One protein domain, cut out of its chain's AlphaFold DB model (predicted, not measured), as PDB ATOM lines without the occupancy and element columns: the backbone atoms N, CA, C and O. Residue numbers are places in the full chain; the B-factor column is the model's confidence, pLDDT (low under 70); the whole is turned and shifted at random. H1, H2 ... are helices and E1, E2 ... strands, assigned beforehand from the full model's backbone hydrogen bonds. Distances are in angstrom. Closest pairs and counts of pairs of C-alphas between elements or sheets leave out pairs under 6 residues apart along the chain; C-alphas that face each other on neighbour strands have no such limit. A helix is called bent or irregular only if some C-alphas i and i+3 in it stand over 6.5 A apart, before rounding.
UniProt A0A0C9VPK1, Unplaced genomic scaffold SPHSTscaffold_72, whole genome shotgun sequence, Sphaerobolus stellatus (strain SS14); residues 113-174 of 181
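What this domain is: This is residues 113 to 174 of the 181 residues of an uncharacterized protein of Sphaerobolus stellatus (strain SS14) (UniProt A0A0C9VPK1). Two antiparallel strand hairpins, E1 with E2 and E3 with E4, form the arms of a loose U, and the short helix H1 joins them at one end. The turn between E1 and E2 and the long loop of residues 156 to 168 lie toward the other end. The printed part has 62 residues, with one named helix and four named strands in the order E1, E2, H1, E3, E4, in two antiparallel sheets of two strands; the class is mixed, helices and strands. The whole is loose, with a radius of gyration of the C-alphas of 14.3 A, and elongated, spanning 39 by 25 by 21 A.

How they stand to each other: E1, residues 117 to 124, and E2, residues 131 to 137, are an antiparallel hairpin at 167 degrees; N 121 and O 134, 2.9 A apart, are within hydrogen-bond range. H1, residues 140 to 148, is irregular, but only just: C-alphas 144 and 147 are 6.8 A apart. In H1, 1 of 5 O i to N i+4 pairs and 4 of 6 O i to N i+3 pairs are within hydrogen-bond range. E3, residues 151 to 155, and E4, residues 169 to 173, are an antiparallel hairpin at 159 degrees, with N 153 and O 171 at 2.8 A. The closest C-alphas of H1 and E4, those of Leu 146 and Ile 172, are 6.4 A apart. E2 is apart from E3 and E4, and E1 is apart from H1, E3 and E4.

Where its parts are: E1 begins at C-alpha 117 (313.819, 245.214, 149.545) and is 21.2 A long; E2 is 19.4 A. H1, 14.2 A long, begins at C-alpha 140 (311.764, 239.201, 156.330). E3 and E4 are each 13.2 A long, and E4 ends at C-alpha 173 (303.231, 244.953, 168.660).

The domain as a whole: The farthest C-alphas, those of Gly 128 and Asn 174, are 40.3 A apart. The printed part has no cut. The link from E3 to E4, 13 residues, is long. Mean pLDDT of the printed part is 84.7; residues 157 to 163 are under 70.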
ATOM      1  N   GLU A 113     314.997 235.085 152.912       90.69
ATOM      2  CA  GLU A 113     315.044 235.444 154.337       90.69
ATOM      3  C   GLU A 113     316.005 236.601 154.661       90.69
ATOM      4  O   GLU A 113     315.859 237.253 155.696       90.69
ATOM      5  N   ASP A 114     316.968 236.868 153.778       92.00
ATOM      6  CA  ASP A 114     317.980 237.919 153.936       92.00
ATOM      7  C   ASP A 114     317.650 239.178 153.116       92.00
ATOM      8  O   ASP A 114     318.420 240.146 153.111       92.00
ATOM      9  N   ARG A 115     316.514 239.171 152.405       94.06
ATOM     10  CA  ARG A 115     316.048 240.308 151.609       94.06
ATOM     11  C   ARG A 115     315.448 241.377 152.504       94.06
ATOM     12  O   ARG A 115     314.631 241.102 153.387       94.06
ATOM     13  N   TYR A 116     315.836 242.611 152.229       93.62
ATOM     14  CA  TYR A 116     315.272 243.805 152.834       93.62
ATOM     15  C   TYR A 116     314.350 244.562 151.877       93.62
ATOM     16  O   TYR A 116     313.381 245.163 152.329       93.62
ATOM     17  N   ILE A 117     314.616 244.532 150.569       94.81
ATOM     18  CA  ILE A 117     313.819 245.214 149.545       94.81
ATOM     19  C   ILE A 117     313.003 244.168 148.793       94.81
ATOM     20  O   ILE A 117     313.532 243.412 147.978       94.81
ATOM     21  N   HIS A 118     311.699 244.146 149.054       92.75
ATOM     22  CA  HIS A 118     310.803 243.098 148.555       92.75
ATOM     23  C   HIS A 118     310.049 243.513 147.302       92.75
ATOM     24  O   HIS A 118     309.658 242.656 146.515       92.75
ATOM     25  N   TYR A 119     309.858 244.816 147.103       93.81
ATOM     26  CA  TYR A 119     309.104 245.325 145.969       93.81
ATOM     27  C   TYR A 119     309.575 246.719 145.567       93.81
ATOM     28  O   TYR A 119     309.772 247.585 146.423       93.81
ATOM     29  N   VAL A 120     309.739 246.923 144.261       95.12
ATOM     30  CA  VAL A 120     310.028 248.216 143.639       95.12
ATOM     31  C   VAL A 120     309.232 248.292 142.345       95.12
ATOM     32  O   VAL A 120     309.466 247.495 141.438       95.12
ATOM     33  N   GLN A 121     308.298 249.234 142.250       93.56
ATOM     34  CA  GLN A 121     307.486 249.427 141.052       93.56
ATOM     35  C   GLN A 121     307.214 250.908 140.804       93.56
ATOM     36  O   GLN A 121     307.340 251.758 141.687       93.56
ATOM     37  N   THR A 122     306.866 251.207 139.563       92.94
ATOM     38  CA  THR A 122     306.480 252.530 139.107       92.94
ATOM     39  C   THR A 122     305.118 252.401 138.447       92.94
ATOM     40  O   THR A 122     304.971 251.644 137.493       92.94
ATOM     41  N   GLU A 123     304.137 253.119 138.974       89.44
ATOM     42  CA  GLU A 123     302.753 253.122 138.502       89.44
ATOM     43  C   GLU A 123     302.389 254.490 137.938       89.44
ATOM     44  O   GLU A 123     302.979 255.497 138.318       89.44
ATOM     45  N   LEU A 124     301.405 254.556 137.047       90.19
ATOM     46  CA  LEU A 124     300.879 255.840 136.583       90.19
ATOM     47  C   LEU A 124     299.990 256.459 137.662       90.19
ATOM     48  O   LEU A 124     299.125 255.789 138.228       90.19
ATOM     49  N   SER A 125     300.177 257.750 137.928       86.81
ATOM     50  CA  SER A 125     299.298 258.467 138.844       86.81
ATOM     51  C   SER A 125     297.908 258.645 138.237       86.81
ATOM     52  O   SER A 125     297.763 259.008 137.068       86.81
ATOM     53  N   SER A 126     296.869 258.424 139.043       85.06
ATOM     54  CA  SER A 126     295.469 258.550 138.615       85.06
ATOM     55  C   SER A 126     295.055 259.989 138.294       85.06
ATOM     56  O   SER A 126     294.101 260.197 137.549       85.06
ATOM     57  N   ASP A 127     295.781 260.979 138.815       86.94
ATOM     58  CA  ASP A 127     295.604 262.400 138.501       86.94
ATOM     59  C   ASP A 127     296.382 262.847 137.246       86.94
ATOM     60  O   ASP A 127     296.328 264.018 136.873       86.94
ATOM     61  N   GLY A 128     297.111 261.932 136.595       82.25
ATOM     62  CA  GLY A 128     297.936 262.221 135.423       82.25
ATOM     63  C   GLY A 128     299.235 262.976 135.724       82.25
ATOM     64  O   GLY A 128     299.983 263.273 134.790       82.25
ATOM     65  N   ASN A 129     299.560 263.256 136.992       81.69
ATOM     66  CA  ASN A 129     300.773 263.980 137.386       81.69
ATOM     67  C   ASN A 129     302.003 263.065 137.469       81.69
ATOM     68  O   ASN A 129     302.717 263.016 138.470       81.69
ATOM     69  N   GLY A 130     302.280 262.358 136.375       85.25
ATOM     70  CA  GLY A 130     303.456 261.506 136.243       85.25
ATOM     71  C   GLY A 130     303.311 260.155 136.938       85.25
ATOM     72  O   GLY A 130     302.219 259.594 137.031       85.25
ATOM     73  N   ASN A 131     304.446 259.609 137.371       88.50
ATOM     74  CA  ASN A 131     304.524 258.264 137.921       88.50
ATOM     75  C   ASN A 131     304.631 258.276 139.449       88.50
ATOM     76  O   ASN A 131     305.330 259.105 140.029       88.50
ATOM     77  N   ILE A 132     303.995 257.296 140.083       88.50
ATOM     78  CA  ILE A 132     304.113 256.977 141.499       88.50
ATOM     79  C   ILE A 132     305.160 255.880 141.649       88.50
ATOM     80  O   ILE A 132     305.024 254.780 141.120       88.50
ATOM     81  N   GLU A 133     306.212 256.180 142.396       91.94
ATOM     82  CA  GLU A 133     307.249 255.220 142.749       91.94
ATOM     83  C   GLU A 133     306.880 254.545 144.074       91.94
ATOM     84  O   GLU A 133     306.732 255.211 145.101       91.94
ATOM     85  N   VAL A 134     306.733 253.220 144.058       91.75
ATOM     86  CA  VAL A 134     306.396 252.415 145.236       91.75
ATOM     87  C   VAL A 134     307.575 251.519 145.577       91.75
ATOM     88  O   VAL A 134     308.047 250.739 144.749       91.75
ATOM     89  N   VAL A 135     308.042 251.617 146.820       92.81
ATOM     90  CA  VAL A 135     309.114 250.785 147.369       92.81
ATOM     91  C   VAL A 135     308.612 250.158 148.660       92.81
ATOM     92  O   VAL A 135     308.187 250.873 149.564       92.81
ATOM     93  N   VAL A 136     308.703 248.833 148.771       92.56
ATOM     94  CA  VAL A 136     308.398 248.115 150.014       92.56
ATOM     95  C   VAL A 136     309.672 247.492 150.555       92.56
ATOM     96  O   VAL A 136     310.284 246.616 149.932       92.56
ATOM     97  N   MET A 137     310.048 247.946 151.747       93.00
ATOM     98  CA  MET A 137     311.174 247.422 152.504       93.00
ATOM     99  C   MET A 137     310.672 246.792 153.796       93.00
ATOM    100  O   MET A 137     309.837 247.366 154.490       93.00
ATOM    101  N   MET A 138     311.180 245.611 154.117       91.50
ATOM    102  CA  MET A 138     310.832 244.892 155.335       91.50
ATOM    103  C   MET A 138     311.954 243.926 155.703       91.50
ATOM    104  O   MET A 138     312.570 243.301 154.843       91.50
ATOM    105  N   ASN A 139     312.201 243.761 156.999       90.00
ATOM    106  CA  ASN A 139     313.018 242.650 157.465       90.00
ATOM    107  C   ASN A 139     312.168 241.373 157.407       90.00
ATOM    108  O   ASN A 139     311.177 241.269 158.132       90.00
ATOM    109  N   ALA A 140     312.553 240.411 156.564       88.25
ATOM    110  CA  ALA A 140     311.764 239.201 156.330       88.25
ATOM    111  C   ALA A 140     311.475 238.411 157.621       88.25
ATOM    112  O   ALA A 140     310.369 237.904 157.791       88.25
ATOM    113  N   LYS A 141     312.425 238.371 158.568       86.69
ATOM    114  CA  LYS A 141     312.254 237.678 159.857       86.69
ATOM    115  C   LYS A 141     311.225 238.371 160.745       86.69
ATOM    116  O   LYS A 141     310.418 237.706 161.378       86.69
ATOM    117  N   LEU A 142     311.221 239.705 160.767       86.12
ATOM    118  CA  LEU A 142     310.238 240.465 161.547       86.12
ATOM    119  C   LEU A 142     308.843 240.419 160.921       86.12
ATOM    120  O   LEU A 142     307.852 240.433 161.643       86.12
ATOM    121  N   VAL A 143     308.739 240.340 159.594       86.50
ATOM    122  CA  VAL A 143     307.436 240.289 158.918       86.50
ATOM    123  C   VAL A 143     306.671 239.000 159.194       86.50
ATOM    124  O   VAL A 143     305.445 239.038 159.258       86.50
ATOM    125  N   GLN A 144     307.356 237.881 159.440       85.88
ATOM    126  CA  GLN A 144     306.695 236.632 159.846       85.88
ATOM    127  C   GLN A 144     305.878 236.804 161.138       85.88
ATOM    128  O   GLN A 144     304.831 236.181 161.313       85.88
ATOM    129  N   GLU A 145     306.307 237.713 162.012       87.69
ATOM    130  CA  GLU A 145     305.647 238.005 163.281       87.69
ATOM    131  C   GLU A 145     304.403 238.891 163.131       87.69
ATOM    132  O   GLU A 145     303.654 239.044 164.096       87.69
ATOM    133  N   LEU A 146     304.141 239.446 161.940       88.38
ATOM    134  CA  LEU A 146     302.987 240.310 161.675       88.38
ATOM    135  C   LEU A 146     301.661 239.600 161.974       88.38
ATOM    136  O   LEU A 146     300.783 240.188 162.597       88.38
ATOM    137  N   HIS A 147     301.526 238.327 161.591       87.75
ATOM    138  CA  HIS A 147     300.313 237.540 161.855       87.75
ATOM    139  C   HIS A 147     300.107 237.218 163.340       87.75
ATOM    140  O   HIS A 147     298.987 236.940 163.758       87.75
ATOM    141  N   SER A 148     301.185 237.249 164.127       88.56
ATOM    142  CA  SER A 148     301.153 237.026 165.576       88.56
ATOM    143  C   SER A 148     301.101 238.336 166.369       88.56
ATOM    144  O   SER A 148     301.060 238.310 167.599       88.56
ATOM    145  N   ALA A 149     301.139 239.488 165.696       90.06
ATOM    146  CA  ALA A 149     301.095 240.780 166.351       90.06
ATOM    147  C   ALA A 149     299.692 241.046 166.907       90.06
ATOM    148  O   ALA A 149     298.685 240.887 166.222       90.06
ATOM    149  N   ARG A 150     299.630 241.523 168.152       91.06
ATOM    150  CA  ARG A 150     298.386 241.963 168.792       91.06
ATOM    151  C   ARG A 150     297.801 243.186 168.090       91.06
ATOM    152  O   ARG A 150     296.589 243.360 168.040       91.06
ATOM    153  N   ALA A 151     298.677 244.061 167.607       90.00
ATOM    154  CA  ALA A 151     298.311 245.266 166.884       90.00
ATOM    155  C   ALA A 151     299.433 245.678 165.929       90.00
ATOM    156  O   ALA A 151     300.611 245.463 166.220       90.00
ATOM    157  N   SER A 152     299.070 246.340 164.837       89.00
ATOM    158  CA  SER A 152     299.986 247.112 164.001       89.00
ATOM    159  C   SER A 152     299.603 248.592 164.048       89.00
ATOM    160  O   SER A 152     298.430 248.949 164.135       89.00
ATOM    161  N   LEU A 153     300.609 249.460 164.039       88.94
ATOM    162  CA  LEU A 153     300.465 250.906 163.934       88.94
ATOM    163  C   LEU A 153     301.221 251.359 162.697       88.94
ATOM    164  O   LEU A 153     302.369 250.968 162.500       88.94
ATOM    165  N   TYR A 154     300.585 252.192 161.888       87.25
ATOM    166  CA  TYR A 154     301.193 252.765 160.698       87.25
ATOM    167  C   TYR A 154     301.383 254.253 160.952       87.25
ATOM    168  O   TYR A 154     300.401 254.971 161.146       87.25
ATOM    169  N   ASP A 155     302.635 254.707 160.991       82.56
ATOM    170  CA  ASP A 155     302.925 256.133 161.023       82.56
ATOM    171  C   ASP A 155     302.657 256.696 159.626       82.56
ATOM    172  O   ASP A 155     303.472 256.596 158.707       82.56
ATOM    173  N   ASN A 156     301.455 257.245 159.467       73.88
ATOM    174  CA  ASN A 156     301.034 257.974 158.283       73.88
ATOM    175  C   ASN A 156     301.218 259.482 158.459       73.88
ATOM    176  O   ASN A 156     300.615 260.244 157.700       73.88
ATOM    177  N   THR A 157     301.992 259.929 159.461       63.78
ATOM    178  CA  THR A 157     302.239 261.350 159.665       63.78
ATOM    179  C   THR A 157     302.824 261.889 158.374       63.78
ATOM    180  O   THR A 157     303.984 261.637 158.047       63.78
ATOM    181  N   TYR A 158     302.004 262.647 157.642       59.91
ATOM    182  CA  TYR A 158     302.407 263.418 156.481       59.91
ATOM    183  C   TYR A 158     303.370 264.494 156.967       59.91
ATOM    184  O   TYR A 158     303.025 265.669 157.112       59.91
ATOM    185  N   LYS A 159     304.603 264.105 157.282       54.25
ATOM    186  CA  LYS A 159     305.678 265.061 157.424       54.25
ATOM    187  C   LYS A 159     305.723 265.708 156.044       54.25
ATOM    188  O   LYS A 159     305.927 265.034 155.042       54.25
ATOM    189  N   LYS A 160     305.420 267.002 155.960       49.12
ATOM    190  CA  LYS A 160     305.700 267.791 154.759       49.12
ATOM    191  C   LYS A 160     307.215 267.735 154.573       49.12
ATOM    192  O   LYS A 160     307.927 268.549 155.155       49.12
ATOM    193  N   VAL A 161     307.731 266.707 153.903       52.50
ATOM    194  CA  VAL A 161     309.170 266.477 153.847       52.50
ATOM    195  C   VAL A 161     309.705 267.081 152.565       52.50
ATOM    196  O   VAL A 161     309.222 266.826 151.475       52.50
ATOM    197  N   LEU A 162     310.765 267.853 152.743       51.03
ATOM    198  CA  LEU A 162     311.739 268.373 151.787       51.03
ATOM    199  C   LEU A 162     312.351 267.326 150.806       51.03
ATOM    200  O   LEU A 162     313.459 267.537 150.313       51.03
ATOM    201  N   ARG A 163     311.727 266.158 150.606       64.00
ATOM    202  CA  ARG A 163     312.245 264.974 149.900       64.00
ATOM    203  C   ARG A 163     311.248 264.503 148.837       64.00
ATOM    204  O   ARG A 163     310.078 264.848 148.893       64.00
ATOM    205  N   ALA A 164     311.733 263.722 147.874       78.31
ATOM    206  CA  ALA A 164     310.946 263.269 146.724       78.31
ATOM    207  C   ALA A 164     309.918 262.166 147.049       78.31
ATOM    208  O   ALA A 164     308.966 261.995 146.297       78.31
ATOM    209  N   HIS A 165     310.090 261.442 148.161       82.69
ATOM    210  CA  HIS A 165     309.253 260.301 148.544       82.69
ATOM    211  C   HIS A 165     308.575 260.536 149.888       82.69
ATOM    212  O   HIS A 165     309.194 261.069 150.814       82.69
ATOM    213  N   ASN A 166     307.332 260.072 149.996       84.00
ATOM    214  CA  ASN A 166     306.669 259.889 151.281       84.00
ATOM    215  C   ASN A 166     307.113 258.552 151.879       84.00
ATOM    216  O   ASN A 166     307.237 257.558 151.166       84.00
ATOM    217  N   GLU A 167     307.347 258.537 153.183       83.81
ATOM    218  CA  GLU A 167     307.757 257.349 153.926       83.81
ATOM    219  C   GLU A 167     306.629 256.944 154.874       83.81
ATOM    220  O   GLU A 167     306.059 257.799 155.556       83.81
ATOM    221  N   TRP A 168     306.300 255.652 154.890       84.69
ATOM    222  CA  TRP A 168     305.343 255.056 155.818       84.69
ATOM    223  C   TRP A 168     306.052 253.978 156.622       84.69
ATOM    224  O   TRP A 168     306.578 253.018 156.056       84.69
ATOM    225  N   GLU A 169     306.047 254.126 157.940       85.69
ATOM    226  CA  GLU A 169     306.626 253.143 158.849       85.69
ATOM    227  C   GLU A 169     305.508 252.310 159.476       85.69
ATOM    228  O   GLU A 169     304.504 252.845 159.948       85.69
ATOM    229  N   ALA A 170     305.676 250.989 159.491       86.44
ATOM    230  CA  ALA A 170     304.770 250.072 160.170       86.44
ATOM    231  C   ALA A 170     305.459 249.502 161.414       86.44
ATOM    232  O   ALA A 170     306.519 248.882 161.324       86.44
ATOM    233  N   VAL A 171     304.840 249.686 162.577       87.75
ATOM    234  CA  VAL A 171     305.275 249.117 163.855       87.75
ATOM    235  C   VAL A 171     304.319 248.000 164.237       87.75
ATOM    236  O   VAL A 171     303.109 248.204 164.303       87.75
ATOM    237  N   ILE A 172     304.859 246.822 164.531       88.75
ATOM    238  CA  ILE A 172     304.077 245.681 165.011       88.75
ATOM    239  C   ILE A 172     304.295 245.472 166.508       88.75
ATOM    240  O   ILE A 172     305.423 245.465 167.001       88.75
ATOM    241  N   TRP A 173     303.203 245.283 167.243       88.25
ATOM    242  CA  TRP A 173     303.231 244.953 168.660       88.25
ATOM    243  C   TRP A 173     303.036 243.455 168.844       88.25
ATOM    244  O   TRP A 173     301.910 242.968 168.851       88.25
ATOM    245  N   ASN A 174     304.135 242.726 169.001       86.75
ATOM    246  CA  ASN A 174     304.110 241.300 169.302       86.75
ATOM    247  C   ASN A 174     304.406 241.082 170.788       86.75
ATOM    248  O   ASN A 174     305.471 241.473 171.260       86.75
TER     249      ASN A 174